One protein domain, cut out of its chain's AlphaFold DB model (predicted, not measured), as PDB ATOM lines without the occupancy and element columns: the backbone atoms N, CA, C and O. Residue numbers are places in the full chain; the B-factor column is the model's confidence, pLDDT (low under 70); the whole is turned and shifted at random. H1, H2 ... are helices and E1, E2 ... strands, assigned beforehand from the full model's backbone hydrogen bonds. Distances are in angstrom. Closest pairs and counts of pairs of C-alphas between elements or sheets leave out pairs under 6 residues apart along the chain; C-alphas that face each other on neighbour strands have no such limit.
ATOM      1  N   CYS A   5     -12.896 -31.565  12.312       53.00
ATOM      2  CA  CYS A   5     -13.654 -32.254  11.262       53.00
ATOM      3  C   CYS A   5     -15.181 -32.169  11.405       53.00
ATOM      4  O   CYS A   5     -15.855 -32.114  10.384       53.00
ATOM      5  N   PHE A   6     -15.748 -32.135  12.617       53.81
ATOM      6  CA  PHE A   6     -17.212 -32.221  12.768       53.81
ATOM      7  C   PHE A   6     -17.944 -30.953  12.330       53.81
ATOM      8  O   PHE A   6     -18.968 -31.047  11.661       53.81
ATOM      9  N   ILE A   7     -17.393 -29.775  12.630       56.44
ATOM     10  CA  ILE A   7     -17.976 -28.498  12.196       56.44
ATOM     11  C   ILE A   7     -17.890 -28.372  10.670       56.44
ATOM     12  O   ILE A   7     -18.852 -27.963  10.030       56.44
ATOM     13  N   PHE A   8     -16.762 -28.768  10.073       55.19
ATOM     14  CA  PHE A   8     -16.579 -28.697   8.622       55.19
ATOM     15  C   PHE A   8     -17.480 -29.692   7.877       55.19
ATOM     16  O   PHE A   8     -18.089 -29.328   6.876       55.19
ATOM     17  N   LEU A   9     -17.623 -30.916   8.403       58.56
ATOM     18  CA  LEU A   9     -18.565 -31.913   7.892       58.56
ATOM     19  C   LEU A   9     -20.004 -31.400   7.993       58.56
ATOM     20  O   LEU A   9     -20.741 -31.466   7.020       58.56
ATOM     21  N   PHE A  10     -20.384 -30.816   9.130       58.91
ATOM     22  CA  PHE A  10     -21.696 -30.198   9.307       58.91
ATOM     23  C   PHE A  10     -21.950 -29.095   8.268       58.91
ATOM     24  O   PHE A  10     -22.987 -29.100   7.615       58.91
ATOM     25  N   VAL A  26     -34.720 -26.017  16.320       76.75
ATOM     26  CA  VAL A  26     -33.756 -27.019  16.796       76.75
ATOM     27  C   VAL A  26     -33.755 -28.233  15.873       76.75
ATOM     28  O   VAL A  26     -34.801 -28.667  15.401       76.75
ATOM     29  N   SER A  27     -32.575 -28.787  15.622       73.06
ATOM     30  CA  SER A  27     -32.342 -29.974  14.804       73.06
ATOM     31  C   SER A  27     -31.336 -30.894  15.489       73.06
ATOM     32  O   SER A  27     -30.503 -30.442  16.274       73.06
ATOM     33  N   ILE A  28     -31.405 -32.189  15.188       72.25
ATOM     34  CA  ILE A  28     -30.465 -33.184  15.697       72.25
ATOM     35  C   ILE A  28     -30.061 -34.166  14.607       72.25
ATOM     36  O   ILE A  28     -30.893 -34.611  13.824       72.25
ATOM     37  N   LEU A  29     -28.787 -34.529  14.601       70.12
ATOM     38  CA  LEU A  29     -28.210 -35.593  13.800       70.12
ATOM     39  C   LEU A  29     -27.612 -36.641  14.741       70.12
ATOM     40  O   LEU A  29     -26.898 -36.287  15.676       70.12
ATOM     41  N   MET A  30     -27.912 -37.918  14.516       70.75
ATOM     42  CA  MET A  30     -27.341 -39.036  15.272       70.75
ATOM     43  C   MET A  30     -26.547 -39.930  14.328       70.75
ATOM     44  O   MET A  30     -26.983 -40.170  13.205       70.75
ATOM     45  N   PHE A  31     -25.415 -40.435  14.801       64.00
ATOM     46  CA  PHE A  31     -24.524 -41.303  14.045       64.00
ATOM     47  C   PHE A  31     -24.410 -42.650  14.754       64.00
ATOM     48  O   PHE A  31     -24.094 -42.699  15.948       64.00
ATOM     49  N   ASP A  32     -24.658 -43.730  14.015       65.25
ATOM     50  CA  ASP A  32     -24.386 -45.117  14.414       65.25
ATOM     51  C   ASP A  32     -23.027 -45.622  13.896       65.25
ATOM     52  O   ASP A  32     -22.659 -46.773  14.129       65.25
ATOM     53  N   GLU A  33     -22.247 -44.748  13.259       57.59
ATOM     54  CA  GLU A  33     -20.900 -45.016  12.753       57.59
ATOM     55  C   GLU A  33     -19.909 -43.936  13.226       57.59
ATOM     56  O   GLU A  33     -20.273 -42.779  13.466       57.59
ATOM     57  N   ASP A  34     -18.644 -44.319  13.410       53.66
ATOM     58  CA  ASP A  34     -17.558 -43.380  13.689       53.66
ATOM     59  C   ASP A  34     -17.114 -42.635  12.413       53.66
ATOM     60  O   ASP A  34     -17.541 -42.923  11.296       53.66
ATOM     61  N   THR A  35     -16.196 -41.673  12.551       50.75
ATOM     62  CA  THR A  35     -15.667 -40.896  11.410       50.75
ATOM     63  C   THR A  35     -14.863 -41.719  10.396       50.75
ATOM     64  O   THR A  35     -14.389 -41.166   9.405       50.75
ATOM     65  N   LYS A  36     -14.675 -43.020  10.637       49.78
ATOM     66  CA  LYS A  36     -14.000 -43.975   9.753       49.78
ATOM     67  C   LYS A  36     -14.976 -44.993   9.149       49.78
ATOM     68  O   LYS A  36     -14.515 -45.917   8.485       49.78
ATOM     69  N   GLY A  37     -16.283 -44.843   9.380       53.84
ATOM     70  CA  GLY A  37     -17.309 -45.772   8.903       53.84
ATOM     71  C   GLY A  37     -17.366 -47.086   9.684       53.84
ATOM     72  O   GLY A  37     -17.987 -48.044   9.232       53.84
ATOM     73  N   ASN A  38     -16.718 -47.177  10.852       55.16
ATOM     74  CA  ASN A  38     -16.922 -48.331  11.720       55.16
ATOM     75  C   ASN A  38     -18.258 -48.161  12.426       55.16
ATOM     76  O   ASN A  38     -18.473 -47.149  13.096       55.16
ATOM     77  N   ARG A  39     -19.114 -49.181  12.355       56.47
ATOM     78  CA  ARG A  39     -20.294 -49.256  13.217       56.47
ATOM     79  C   ARG A  39     -19.876 -49.090  14.669       56.47
ATOM     80  O   ARG A  39     -19.081 -49.877  15.188       56.47
ATOM     81  N   LEU A  40     -20.437 -48.077  15.313       56.69
ATOM     82  CA  LEU A  40     -20.405 -47.975  16.757       56.69
ATOM     83  C   LEU A  40     -21.140 -49.206  17.282       56.69
ATOM     84  O   LEU A  40     -22.148 -49.642  16.714       56.69
ATOM     85  N   THR A  41     -20.601 -49.833  18.325       56.53
ATOM     86  CA  THR A  41     -21.321 -50.919  18.987       56.53
ATOM     87  C   THR A  41     -22.711 -50.388  19.335       56.53
ATOM     88  O   THR A  41     -22.845 -49.230  19.728       56.53
ATOM     89  N   ASN A  42     -23.762 -51.207  19.203       62.69
ATOM     90  CA  ASN A  42     -25.157 -50.820  19.491       62.69
ATOM     91  C   ASN A  42     -25.384 -50.261  20.918       62.69
ATOM     92  O   ASN A  42     -26.522 -50.015  21.302       62.69
ATOM     93  N   GLU A  43     -24.331 -50.108  21.713       75.06
ATOM     94  CA  GLU A  43     -24.283 -49.595  23.066       75.06
ATOM     95  C   GLU A  43     -24.144 -48.069  23.125       75.06
ATOM     96  O   GLU A  43     -24.666 -47.480  24.071       75.06
ATOM     97  N   THR A  44     -23.511 -47.408  22.144       78.81
ATOM     98  CA  THR A  44     -23.322 -45.944  22.134       78.81
ATOM     99  C   THR A  44     -23.590 -45.317  20.764       78.81
ATOM    100  O   THR A  44     -23.368 -45.932  19.728       78.81
ATOM    101  N   LEU A  45     -24.101 -44.082  20.755       77.38
ATOM    102  CA  LEU A  45     -24.318 -43.276  19.547       77.38
ATOM    103  C   LEU A  45     -23.711 -41.893  19.754       77.38
ATOM    104  O   LEU A  45     -23.815 -41.328  20.847       77.38
ATOM    105  N   ASN A  46     -23.143 -41.328  18.696       78.62
ATOM    106  CA  ASN A  46     -22.767 -39.918  18.688       78.62
ATOM    107  C   ASN A  46     -23.967 -39.087  18.245       78.62
ATOM    108  O   ASN A  46     -24.758 -39.522  17.406       78.62
ATOM    109  N   PHE A  47     -24.099 -37.873  18.765       80.19
ATOM    110  CA  PHE A  47     -25.100 -36.931  18.285       80.19
ATOM    111  C   PHE A  47     -24.520 -35.531  18.121       80.19
ATOM    112  O   PHE A  47     -23.570 -35.142  18.802       80.19
ATOM    113  N   ILE A  48     -25.143 -34.774  17.226       83.62
ATOM    114  CA  ILE A  48     -24.957 -33.344  17.029       83.62
ATOM    115  C   ILE A  48     -26.336 -32.702  17.108       83.62
ATOM    116  O   ILE A  48     -27.201 -32.971  16.281       83.62
ATOM    117  N   LEU A  49     -26.542 -31.841  18.092       85.19
ATOM    118  CA  LEU A  49     -27.705 -30.980  18.211       85.19
ATOM    119  C   LEU A  49     -27.326 -29.574  17.764       85.19
ATOM    120  O   LEU A  49     -26.317 -29.024  18.204       85.19
ATOM    121  N   VAL A  50     -28.162 -28.975  16.921       84.38
ATOM    122  CA  VAL A  50     -28.015 -27.585  16.500       84.38
ATOM    123  C   VAL A  50     -29.308 -26.831  16.731       84.38
ATOM    124  O   VAL A  50     -30.371 -27.226  16.262       84.38
ATOM    125  N   LYS A  51     -29.209 -25.715  17.442       85.75
ATOM    126  CA  LYS A  51     -30.286 -24.754  17.641       85.75
ATOM    127  C   LYS A  51     -29.944 -23.460  16.916       85.75
ATOM    128  O   LYS A  51     -28.847 -22.936  17.066       85.75
ATOM    129  N   ARG A  52     -30.904 -22.924  16.169       84.25
ATOM    130  CA  ARG A  52     -30.835 -21.597  15.556       84.25
ATOM    131  C   ARG A  52     -31.506 -20.590  16.476       84.25
ATOM    132  O   ARG A  52     -32.604 -20.846  16.964       84.25
ATOM    133  N   GLU A  53     -30.882 -19.441  16.706       82.12
ATOM    134  CA  GLU A  53     -31.576 -18.345  17.391       82.12
ATOM    135  C   GLU A  53     -32.565 -17.633  16.454       82.12
ATOM    136  O   GLU A  53     -33.605 -17.162  16.910       82.12
ATOM    137  N   ASP A  54     -32.281 -17.632  15.148       78.00
ATOM    138  CA  ASP A  54     -33.125 -17.095  14.078       78.00
ATOM    139  C   ASP A  54     -33.344 -18.163  12.995       78.00
ATOM    140  O   ASP A  54     -32.397 -18.650  12.380       78.00
ATOM    141  N   THR A  55     -34.599 -18.545  12.741       70.38
ATOM    142  CA  THR A  55     -34.947 -19.580  11.752       70.38
ATOM    143  C   THR A  55     -34.710 -19.153  10.302       70.38
ATOM    144  O   THR A  55     -34.709 -20.013   9.422       70.38
ATOM    145  N   ASN A  56     -34.486 -17.864  10.039       71.75
ATOM    146  CA  ASN A  56     -34.170 -17.337   8.709       71.75
ATOM    147  C   ASN A  56     -32.661 -17.197   8.463       71.75
ATOM    148  O   ASN A  56     -32.251 -16.726   7.402       71.75
ATOM    149  N   SER A  57     -31.827 -17.587   9.431       71.12
ATOM    150  CA  SER A  57     -30.383 -17.393   9.379       71.12
ATOM    151  C   SER A  57     -29.617 -18.640   9.819       71.12
ATOM    152  O   SER A  57     -30.072 -19.429  10.644       71.12
ATOM    153  N   PHE A  58     -28.415 -18.799   9.266       73.12
ATOM    154  CA  PHE A  58     -27.416 -19.765   9.736       73.12
ATOM    155  C   PHE A  58     -26.349 -19.107  10.620       73.12
ATOM    156  O   PHE A  58     -25.308 -19.694  10.884       73.12
ATOM    157  N   ASN A  59     -26.611 -17.890  11.087       80.94
ATOM    158  CA  ASN A  59     -25.823 -17.210  12.105       80.94
ATOM    159  C   ASN A  59     -26.529 -17.319  13.457       80.94
ATOM    160  O   ASN A  59     -27.734 -17.562  13.509       80.94
ATOM    161  N   LYS A  60     -25.783 -17.108  14.546       87.44
ATOM    162  CA  LYS A  60     -26.272 -17.260  15.926       87.44
ATOM    163  C   LYS A  60     -26.839 -18.664  16.151       87.44
ATOM    164  O   LYS A  60     -28.049 -18.882  16.230       87.44
ATOM    165  N   LEU A  61     -25.930 -19.627  16.200       87.06
ATOM    166  CA  LEU A  61     -26.223 -21.044  16.355       87.06
ATOM    167  C   LEU A  61     -25.675 -21.544  17.684       87.06
ATOM    168  O   LEU A  61     -24.537 -21.250  18.037       87.06
ATOM    169  N   THR A  62     -26.442 -22.375  18.371       88.12
ATOM    170  CA  THR A  62     -25.928 -23.224  19.441       88.12
ATOM    171  C   THR A  62     -25.680 -24.614  18.869       88.12
ATOM    172  O   THR A  62     -26.595 -25.241  18.344       88.12
ATOM    173  N   TYR A  63     -24.445 -25.089  18.962       87.69
ATOM    174  CA  TYR A  63     -23.991 -26.412  18.548       87.69
ATOM    175  C   TYR A  63     -23.630 -27.218  19.792       87.69
ATOM    176  O   TYR A  63     -22.886 -26.731  20.640       87.69
ATOM    177  N   ILE A  64     -24.129 -28.444  19.904       89.38
ATOM    178  CA  ILE A  64     -23.790 -29.366  20.987       89.38
ATOM    179  C   ILE A  64     -23.510 -30.735  20.377       89.38
ATOM    180  O   ILE A  64     -24.374 -31.284  19.699       89.38
ATOM    181  N   SER A  65     -22.341 -31.308  20.639       88.69
ATOM    182  CA  SER A  65     -22.022 -32.685  20.269       88.69
ATOM    183  C   SER A  65     -21.683 -33.522  21.485       88.69
ATOM    184  O   SER A  65     -21.072 -33.048  22.446       88.69
ATOM    185  N   GLY A  66     -22.063 -34.789  21.444       88.38
ATOM    186  CA  GLY A  66     -21.803 -35.700  22.542       88.38
ATOM    187  C   GLY A  66     -22.117 -37.145  22.208       88.38
ATOM    188  O   GLY A  66     -22.403 -37.500  21.065       88.38
ATOM    189  N   ILE A  67     -22.095 -37.960  23.255       86.56
ATOM    190  CA  ILE A  67     -22.319 -39.400  23.204       86.56
ATOM    191  C   ILE A  67     -23.537 -39.745  24.061       86.56
ATOM    192  O   ILE A  67     -23.703 -39.251  25.180       86.56
ATOM    193  N   ILE A  68     -24.381 -40.637  23.555       84.69
ATOM    194  CA  ILE A  68     -25.501 -41.233  24.286       84.69
ATOM    195  C   ILE A  68     -25.329 -42.744  24.370       84.69
ATOM    196  O   ILE A  68     -24.845 -43.370  23.432       84.69
ATOM    197  N   ASN A  69     -25.772 -43.353  25.472       84.06
ATOM    198  CA  ASN A  69     -25.864 -44.808  25.529       84.06
ATOM    199  C   ASN A  69     -27.138 -45.246  24.803       84.06
ATOM    200  O   ASN A  69     -28.236 -44.819  25.155       84.06
ATOM    201  N   ASN A  70     -27.041 -46.143  23.836       76.12
ATOM    202  CA  ASN A  70     -28.180 -46.662  23.088       76.12
ATOM    203  C   ASN A  70     -28.895 -47.799  23.837       76.12
ATOM    204  O   ASN A  70     -29.039 -48.929  23.372       76.12
ATOM    205  N   LYS A  71     -29.378 -47.477  25.036       75.94
ATOM    206  CA  LYS A  71     -30.184 -48.374  25.868       75.94
ATOM    207  C   LYS A  71     -31.654 -47.971  25.862       75.94
ATOM    208  O   LYS A  71     -32.000 -46.817  25.617       75.94
ATOM    209  N   SER A  72     -32.520 -48.942  26.135       72.50
ATOM    210  CA  SER A  72     -33.955 -48.706  26.301       72.50
ATOM    211  C   SER A  72     -34.237 -47.871  27.555       72.50
ATOM    212  O   SER A  72     -33.526 -47.975  28.556       72.50
ATOM    213  N   GLY A  73     -35.307 -47.076  27.504       78.31
ATOM    214  CA  GLY A  73     -35.714 -46.179  28.585       78.31
ATOM    215  C   GLY A  73     -35.179 -44.753  28.440       78.31
ATOM    216  O   GLY A  73     -34.393 -44.441  27.546       78.31
ATOM    217  N   ASN A  74     -35.647 -43.877  29.328       86.06
ATOM    218  CA  ASN A  74     -35.249 -42.474  29.344       86.06
ATOM    219  C   ASN A  74     -33.906 -42.317  30.049       86.06
ATOM    220  O   ASN A  74     -33.683 -42.888  31.119       86.06
ATOM    221  N   GLN A  75     -33.032 -41.491  29.494       88.69
ATOM    222  CA  GLN A  75     -31.785 -41.122  30.143       88.69
ATOM    223  C   GLN A  75     -31.448 -39.658  29.910       88.69
ATOM    224  O   GLN A  75     -31.708 -39.108  28.843       88.69
ATOM    225  N   MET A  76     -30.812 -39.056  30.906       90.69
ATOM    226  CA  MET A  76     -30.174 -37.758  30.762       90.69
ATOM    227  C   MET A  76     -28.810 -37.948  30.100       90.69
ATOM    228  O   MET A  76     -28.002 -38.763  30.556       90.69
ATOM    229  N   VAL A  77     -28.561 -37.200  29.034       89.50
ATOM    230  CA  VAL A  77     -27.275 -37.179  28.341       89.50
ATOM    231  C   VAL A  77     -26.295 -36.369  29.177       89.50
ATOM    232  O   VAL A  77     -26.533 -35.195  29.451       89.50
ATOM    233  N   LYS A  78     -25.205 -37.011  29.601       85.44
ATOM    234  CA  LYS A  78     -24.149 -36.384  30.411       85.44
ATOM    235  C   LYS A  78     -22.819 -36.264  29.676       85.44
ATOM    236  O   LYS A  78     -22.009 -35.416  30.021       85.44
ATOM    237  N   SER A  79     -22.590 -37.105  28.672       88.06
ATOM    238  CA  SER A  79     -21.336 -37.132  27.922       88.06
ATOM    239  C   SER A  79     -21.383 -36.116  26.788       88.06
ATOM    240  O   SER A  79     -21.607 -36.475  25.635       88.06
ATOM    241  N   ILE A  80     -21.220 -34.839  27.128       90.12
ATOM    242  CA  ILE A  80     -21.087 -33.764  26.145       90.12
ATOM    243  C   ILE A  80     -19.608 -33.556  25.848       90.12
ATOM    244  O   ILE A  80     -18.805 -33.352  26.755       90.12
ATOM    245  N   GLU A  81     -19.257 -33.624  24.571       89.19
ATOM    246  CA  GLU A  81     -17.883 -33.438  24.110       89.19
ATOM    247  C   GLU A  81     -17.602 -31.978  23.770       89.19
ATOM    248  O   GLU A  81     -16.538 -31.459  24.108       89.19
ATOM    249  N   GLU A  82     -18.554 -31.316  23.110       89.25
ATOM    250  CA  GLU A  82     -18.453 -29.909  22.745       89.25
ATOM    251  C   GLU A  82     -19.817 -29.231  22.866       89.25
ATOM    252  O   GLU A  82     -20.844 -29.786  22.480       89.25
ATOM    253  N   ALA A  83     -19.819 -27.998  23.358       90.06
ATOM    254  CA  ALA A  83     -20.969 -27.114  23.309       90.06
ATOM    255  C   ALA A  83     -20.466 -25.718  22.959       90.06
ATOM    256  O   ALA A  83     -19.558 -25.204  23.610       90.06
ATOM    257  N   LYS A  84     -21.003 -25.124  21.898       90.75
ATOM    258  CA  LYS A  84     -20.501 -23.885  21.306       90.75
ATOM    259  C   LYS A  84     -21.647 -22.992  20.876       90.75
ATOM    260  O   LYS A  84     -22.644 -23.465  20.340       90.75
ATOM    261  N   TYR A  85     -21.464 -21.694  21.049       89.75
ATOM    262  CA  TYR A  85     -22.258 -20.666  20.404       89.75
ATOM    263  C   TYR A  85     -21.455 -20.063  19.253       89.75
ATOM    264  O   TYR A  85     -20.333 -19.597  19.445       89.75
ATOM    265  N   ILE A  86     -22.027 -20.082  18.057       87.38
ATOM    266  CA  ILE A  86     -21.424 -19.591  16.823       87.38
ATOM    267  C   ILE A  86     -22.213 -18.358  16.404       87.38
ATOM    268  O   ILE A  86     -23.353 -18.466  15.953       87.38
ATOM    269  N   GLU A  87     -21.628 -17.176  16.561       87.88
ATOM    270  CA  GLU A  87     -22.315 -15.933  16.199       87.88
ATOM    271  C   GLU A  87     -22.444 -15.773  14.680       87.88
ATOM    272  O   GLU A  87     -23.489 -15.345  14.197       87.88
ATOM    273  N   ASP A  88     -21.412 -16.178  13.940       83.62
ATOM    274  CA  ASP A  88     -21.350 -16.158  12.479       83.62
ATOM    275  C   ASP A  88     -20.660 -17.434  11.983       83.62
ATOM    276  O   ASP A  88     -19.493 -17.676  12.292       83.62
ATOM    277  N   ILE A  89     -21.378 -18.257  11.213       78.12
ATOM    278  CA  ILE A  89     -20.865 -19.541  10.705       78.12
ATOM    279  C   ILE A  89     -19.678 -19.353   9.748       78.12
ATOM    280  O   ILE A  89     -18.850 -20.250   9.603       78.12
ATOM    281  N   LYS A  90     -19.567 -18.183   9.104       79.19
ATOM    282  CA  LYS A  90     -18.477 -17.870   8.170       79.19
ATOM    283  C   LYS A  90     -17.242 -17.308   8.870       79.19
ATOM    284  O   LYS A  90     -16.189 -17.228   8.242       79.19
ATOM    285  N   ASN A  91     -17.346 -16.930  10.145       78.00
ATOM    286  CA  ASN A  91     -16.260 -16.321  10.905       78.00
ATOM    287  C   ASN A  91     -15.956 -17.111  12.185       78.00
ATOM    288  O   ASN A  91     -16.561 -16.912  13.241       78.00
ATOM    289  N   THR A  92     -14.936 -17.966  12.107       65.25
ATOM    290  CA  THR A  92     -14.508 -18.851  13.200       65.25
ATOM    291  C   THR A  92     -13.976 -18.119  14.434       65.25
ATOM    292  O   THR A  92     -13.860 -18.740  15.486       65.25
ATOM    293  N   ASN A  93     -13.676 -16.817  14.347       74.81
ATOM    294  CA  ASN A  93     -13.247 -16.021  15.505       74.81
ATOM    295  C   ASN A  93     -14.404 -15.686  16.459       74.81
ATOM    296  O   ASN A  93     -14.162 -15.287  17.595       74.81
ATOM    297  N   ASN A  94     -15.653 -15.875  16.025       76.88
ATOM    298  CA  ASN A  94     -16.845 -15.562  16.815       76.88
ATOM    299  C   ASN A  94     -17.500 -16.814  17.427       76.88
ATOM    300  O   ASN A  94     -18.715 -16.854  17.642       76.88
ATOM    301  N   VAL A  95     -16.700 -17.851  17.687       84.44
ATOM    302  CA  VAL A  95     -17.135 -19.087  18.344       84.44
ATOM    303  C   VAL A  95     -16.808 -19.005  19.832       84.44
ATOM    304  O   VAL A  95     -15.671 -18.737  20.212       84.44
ATOM    305  N   LYS A  96     -17.812 -19.235  20.678       89.25
ATOM    306  CA  LYS A  96     -17.701 -19.204  22.141       89.25
ATOM    307  C   LYS A  96     -18.031 -20.580  22.694       89.25
ATOM    308  O   LYS A  96     -19.072 -21.131  22.347       89.25
ATOM    309  N   ASP A  97     -17.186 -21.120  23.562       88.38
ATOM    310  CA  ASP A  97     -17.508 -22.357  24.272       88.38
ATOM    311  C   ASP A  97     -18.625 -22.106  25.297       88.38
ATOM    312  O   ASP A  97     -18.646 -21.093  26.001       88.38
ATOM    313  N   LEU A  98     -19.573 -23.035  25.369       86.94
ATOM    314  CA  LEU A  98     -20.672 -23.030  26.323       86.94
ATOM    315  C   LEU A  98     -20.353 -24.004  27.453       86.94
ATOM    316  O   LEU A  98     -20.092 -25.183  27.221       86.94
ATOM    317  N   ASN A  99     -20.423 -23.527  28.692       81.88
ATOM    318  CA  ASN A  99     -20.326 -24.394  29.859       81.88
ATOM    319  C   ASN A  99     -21.724 -24.903  30.224       81.88
ATOM    320  O   ASN A  99     -22.511 -24.160  30.808       81.88
ATOM    321  N   LEU A 100     -22.031 -26.154  29.879       79.06
ATOM    322  CA  LEU A 100     -23.343 -26.741  30.156       79.06
ATOM    323  C   LEU A 100     -23.566 -27.048  31.642       79.06
ATOM    324  O   LEU A 100     -24.705 -26.943  32.096       79.06
ATOM    325  N   ASP A 101     -22.513 -27.353  32.405       75.69
ATOM    326  CA  ASP A 101     -22.617 -27.771  33.813       75.69
ATOM    327  C   ASP A 101     -23.204 -26.674  34.713       75.69
ATOM    328  O   ASP A 101     -23.865 -26.959  35.709       75.69
ATOM    329  N   ASN A 102     -23.020 -25.409  34.327       69.69
ATOM    330  CA  ASN A 102     -23.544 -24.243  35.043       69.69
ATOM    331  C   ASN A 102     -24.846 -23.695  34.436       69.69
ATOM    332  O   ASN A 102     -25.236 -22.559  34.718       69.69
ATOM    333  N   THR A 103     -25.519 -24.465  33.579       78.62
ATOM    334  CA  THR A 103     -26.739 -24.026  32.892       78.62
ATOM    335  C   THR A 103     -27.927 -24.912  33.230       78.62
ATOM    336  O   THR A 103     -27.796 -26.030  33.716       78.62
ATOM    337  N   LYS A 104     -29.127 -24.408  32.934       84.06
ATOM    338  CA  LYS A 104     -30.363 -25.201  32.987       84.06
ATOM    339  C   LYS A 104     -30.564 -26.072  31.745       84.06
ATOM    340  O   LYS A 104     -31.593 -26.741  31.644       84.06
ATOM    341  N   MET A 105     -29.618 -26.055  30.799       88.56
ATOM    342  CA  MET A 105     -29.745 -26.849  29.588       88.56
ATOM    343  C   MET A 105     -29.680 -28.330  29.928       88.56
ATOM    344  O   MET A 105     -28.780 -28.784  30.629       88.56
ATOM    345  N   THR A 106     -30.636 -29.096  29.416       91.25
ATOM    346  CA  THR A 106     -30.650 -30.549  29.596       91.25
ATOM    347  C   THR A 106     -31.036 -31.236  28.305       91.25
ATOM    348  O   THR A 106     -31.873 -30.752  27.543       91.25
ATOM    349  N   ILE A 107     -30.435 -32.396  28.070       90.25
ATOM    350  CA  ILE A 107     -30.759 -33.253  26.939       90.25
ATOM    351  C   ILE A 107     -31.200 -34.596  27.513       90.25
ATOM    352  O   ILE A 107     -30.453 -35.244  28.245       90.25
ATOM    353  N   ASN A 108     -32.426 -35.006  27.202       90.88
ATOM    354  CA  ASN A 108     -32.959 -36.310  27.578       90.88
ATOM    355  C   ASN A 108     -33.186 -37.147  26.327       90.88
ATOM    356  O   ASN A 108     -33.818 -36.690  25.382       90.88
ATOM    357  N   TYR A 109     -32.705 -38.380  26.335       87.50
ATOM    358  CA  TYR A 109     -32.807 -39.312  25.223       87.50
ATOM    359  C   TYR A 109     -33.655 -40.527  25.599       87.50
ATOM    360  O   TYR A 109     -33.591 -41.039  26.718       87.50
ATOM    361  N   SER A 110     -34.417 -40.994  24.620       84.44
ATOM    362  CA  SER A 110     -35.106 -42.279  24.568       84.44
ATOM    363  C   SER A 110     -35.066 -42.766  23.119       84.44
ATOM    364  O   SER A 110     -34.882 -41.953  22.216       84.44
ATOM    365  N   LYS A 111     -35.304 -44.055  22.863       77.69
ATOM    366  CA  LYS A 111     -35.308 -44.578  21.483       77.69
ATOM    367  C   LYS A 111     -36.345 -43.917  20.563       77.69
ATOM    368  O   LYS A 111     -36.166 -43.939  19.353       77.69
ATOM    369  N   ASP A 112     -37.386 -43.304  21.125       74.88
ATOM    370  CA  ASP A 112     -38.467 -42.688  20.350       74.88
ATOM    371  C   ASP A 112     -38.248 -41.193  20.093       74.88
ATOM    372  O   ASP A 112     -38.813 -40.631  19.153       74.88
ATOM    373  N   LYS A 113     -37.476 -40.518  20.952       77.62
ATOM    374  CA  LYS A 113     -37.299 -39.061  20.919       77.62
ATOM    375  C   LYS A 113     -36.105 -38.586  21.740       77.62
ATOM    376  O   LYS A 113     -35.767 -39.181  22.767       77.62
ATOM    377  N   MET A 114     -35.580 -37.427  21.361       83.44
ATOM    378  CA  MET A 114     -34.728 -36.593  22.200       83.44
ATOM    379  C   MET A 114     -35.488 -35.336  22.643       83.44
ATOM    380  O   MET A 114     -36.239 -34.749  21.874       83.44
ATOM    381  N   VAL A 115     -35.315 -34.919  23.893       88.56
ATOM    382  CA  VAL A 115     -35.893 -33.690  24.441       88.56
ATOM    383  C   VAL A 115     -34.759 -32.782  24.882       88.56
ATOM    384  O   VAL A 115     -34.057 -33.091  25.844       88.56
ATOM    385  N   PHE A 116     -34.611 -31.656  24.193       88.69
ATOM    386  CA  PHE A 116     -33.695 -30.589  24.570       88.69
ATOM    387  C   PHE A 116     -34.458 -29.514  25.338       88.69
ATOM    388  O   PHE A 116     -35.444 -28.977  24.843       88.69
ATOM    389  N   THR A 117     -34.019 -29.220  26.555       90.62
ATOM    390  CA  THR A 117     -34.486 -28.066  27.326       90.62
ATOM    391  C   THR A 117     -33.390 -27.019  27.291       90.62
ATOM    392  O   THR A 117     -32.253 -27.327  27.639       90.62
ATOM    393  N   ASP A 118     -33.733 -25.815  26.865       87.75
ATOM    394  CA  ASP A 118     -32.811 -24.695  26.715       87.75
ATOM    395  C   ASP A 118     -32.663 -23.899  28.028       87.75
ATOM    396  O   ASP A 118     -33.331 -24.183  29.025       87.75
ATOM    397  N   ILE A 119     -31.767 -22.908  28.055       87.44
ATOM    398  CA  ILE A 119     -31.436 -22.096  29.239       87.44
ATOM    399  C   ILE A 119     -32.679 -21.409  29.827       87.44
ATOM    400  O   ILE A 119     -32.818 -21.305  31.048       87.44
ATOM    401  N   ASP A 120     -33.583 -20.953  28.960       87.69
ATOM    402  CA  ASP A 120     -34.843 -20.294  29.314       87.69
ATOM    403  C   ASP A 120     -35.940 -21.276  29.776       87.69
ATOM    404  O   ASP A 120     -37.008 -20.855  30.214       87.69
ATOM    405  N   GLY A 121     -35.676 -22.585  29.722       87.12
ATOM    406  CA  GLY A 121     -36.632 -23.643  30.038       87.12
ATOM    407  C   GLY A 121     -37.502 -24.081  28.856       87.12
ATOM    408  O   GLY A 121     -38.321 -24.990  29.027       87.12
ATOM    409  N   THR A 122     -37.328 -23.492  27.668       88.06
ATOM    410  CA  THR A 122     -38.038 -23.903  26.454       88.06
ATOM    411  C   THR A 122     -37.667 -25.336  26.098       88.06
ATOM    412  O   THR A 122     -36.491 -25.701  26.060       88.06
ATOM    413  N   LYS A 123     -38.679 -26.166  25.830       88.88
ATOM    414  CA  LYS A 123     -38.507 -27.585  25.508       88.88
ATOM    415  C   LYS A 123     -38.733 -27.839  24.028       88.88
ATOM    416  O   LYS A 123     -39.799 -27.539  23.499       88.88
ATOM    417  N   TYR A 124     -37.770 -28.499  23.406       84.25
ATOM    418  CA  TYR A 124     -37.819 -28.964  22.031       84.25
ATOM    419  C   TYR A 124     -37.843 -30.488  22.043       84.25
ATOM    420  O   TYR A 124     -36.912 -31.130  22.531       84.25
ATOM    421  N   THR A 125     -38.934 -31.072  21.550       82.06
ATOM    422  CA  THR A 125     -39.062 -32.524  21.410       82.06
ATOM    423  C   THR A 125     -38.757 -32.908  19.972       82.06
ATOM    424  O   THR A 125     -39.485 -32.530  19.063       82.06
ATOM    425  N   LEU A 126     -37.684 -33.665  19.791       76.94
ATOM    426  CA  LEU A 126     -37.162 -34.117  18.512       76.94
ATOM    427  C   LEU A 126     -37.493 -35.609  18.379       76.94
ATOM    428  O   LEU A 126     -36.853 -36.427  19.046       76.94
ATOM    429  N   PRO A 127     -38.526 -35.992  17.612       70.75
ATOM    430  CA  PRO A 127     -38.843 -37.399  17.402       70.75
ATOM    431  C   PRO A 127     -37.685 -38.097  16.672       70.75
ATOM    432  O   PRO A 127     -37.110 -37.550  15.735       70.75
ATOM    433  N   LEU A 128     -37.342 -39.303  17.123       66.56
ATOM    434  CA  LEU A 128     -36.265 -40.144  16.581       66.56
ATOM    435  C   LEU A 128     -36.817 -41.393  15.884       66.56
ATOM    436  O   LEU A 128     -36.102 -42.371  15.687       66.56
TER     437      LEU A 128
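What this domain is: This is residues 5 to 10 and 26 to 128 of the 146 residues of an uncharacterized protein of Brachyspira suanatina (UniProt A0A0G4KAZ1). Two antiparallel sheets lie partly face to face as a sandwich: the three-stranded sheet E6 to E8 covers part of a larger, twisted sheet of five strands, E1 to E5, and the strands of the two sheets cross at 52 degrees. The short helix H1 only grazes the larger sheet, and residues 75 to 76, within the link from E3 to E4, pair antiparallel with residues 108 to 109 of E6, an edge strand of the smaller sheet. The printed part has 109 residues with one named helix and eight named strands, in the order H1, E1 to E8, and the class is mostly strand. It is compact, with a radius of gyration of the C-alphas of 14.0 A and spans of 37 by 34 by 26 A.

How they stand to each other: The larger sheet has the order E1 (residues 26 to 31), E2 (44 to 52), E3 (61 to 69), E4 (79 to 86), E5 (95 to 97). It is a meander, each strand the antiparallel neighbour of the one before, with E1 and E5 as edge strands. In the hairpin E1 and E2, N 29 and O 48 are 2.8 A apart, within hydrogen-bond range; so are N 49 and O 64 between E2 and E3, N 63 and O 84 between E3 and E4, and N 85 and O 96 between E4 and E5, each at 2.8 A. The second sheet, also a meander, has the order E6 (106 to 110), E7 (113 to 117), E8 (123 to 127). N 108 and O 115 are 2.9 A apart between E6 and E7, and N 114 and O 126 are 2.8 A apart between E7 and E8. The parts of the two sheets that face each other are 10.4 A apart centre to centre, their best planes 8 degrees apart. The closest C-alphas of E1 and E8 are those of Val 26 and Tyr 124, 6.9 A; those of E3 and E6 are Ile 68 and Tyr 109, 7.6 A. E5 and E6 are apart. H1 (5 to 10) grazes the larger sheet with residues 6 to 10, and every O i to N i+4 pair in it is within hydrogen-bond range.

Where its parts are: E2 is 26.3 A long from first to last C-alpha, E3 25.5 A, E4 20.8 A and E1 17.2 A. E1 begins with C-alpha 26 at (-33.756, -27.019, 16.796). E6 is 13.5 A long, E7 13.0 A and E8 12.7 A, and E8 ends with C-alpha 127 at (-38.843, -37.399, 17.402).

The domain as a whole: The C-alphas farthest apart, those of Ser 72 and Asn 93, are 40.2 A apart. Residues 11 to 25 are not printed, and C-alphas 10 and 26 are 14.5 A apart across the cut. The link E1 to E2 is long. The pLDDT is under 70 at residues 5 to 10, 31 to 42, 92, 102 and 128.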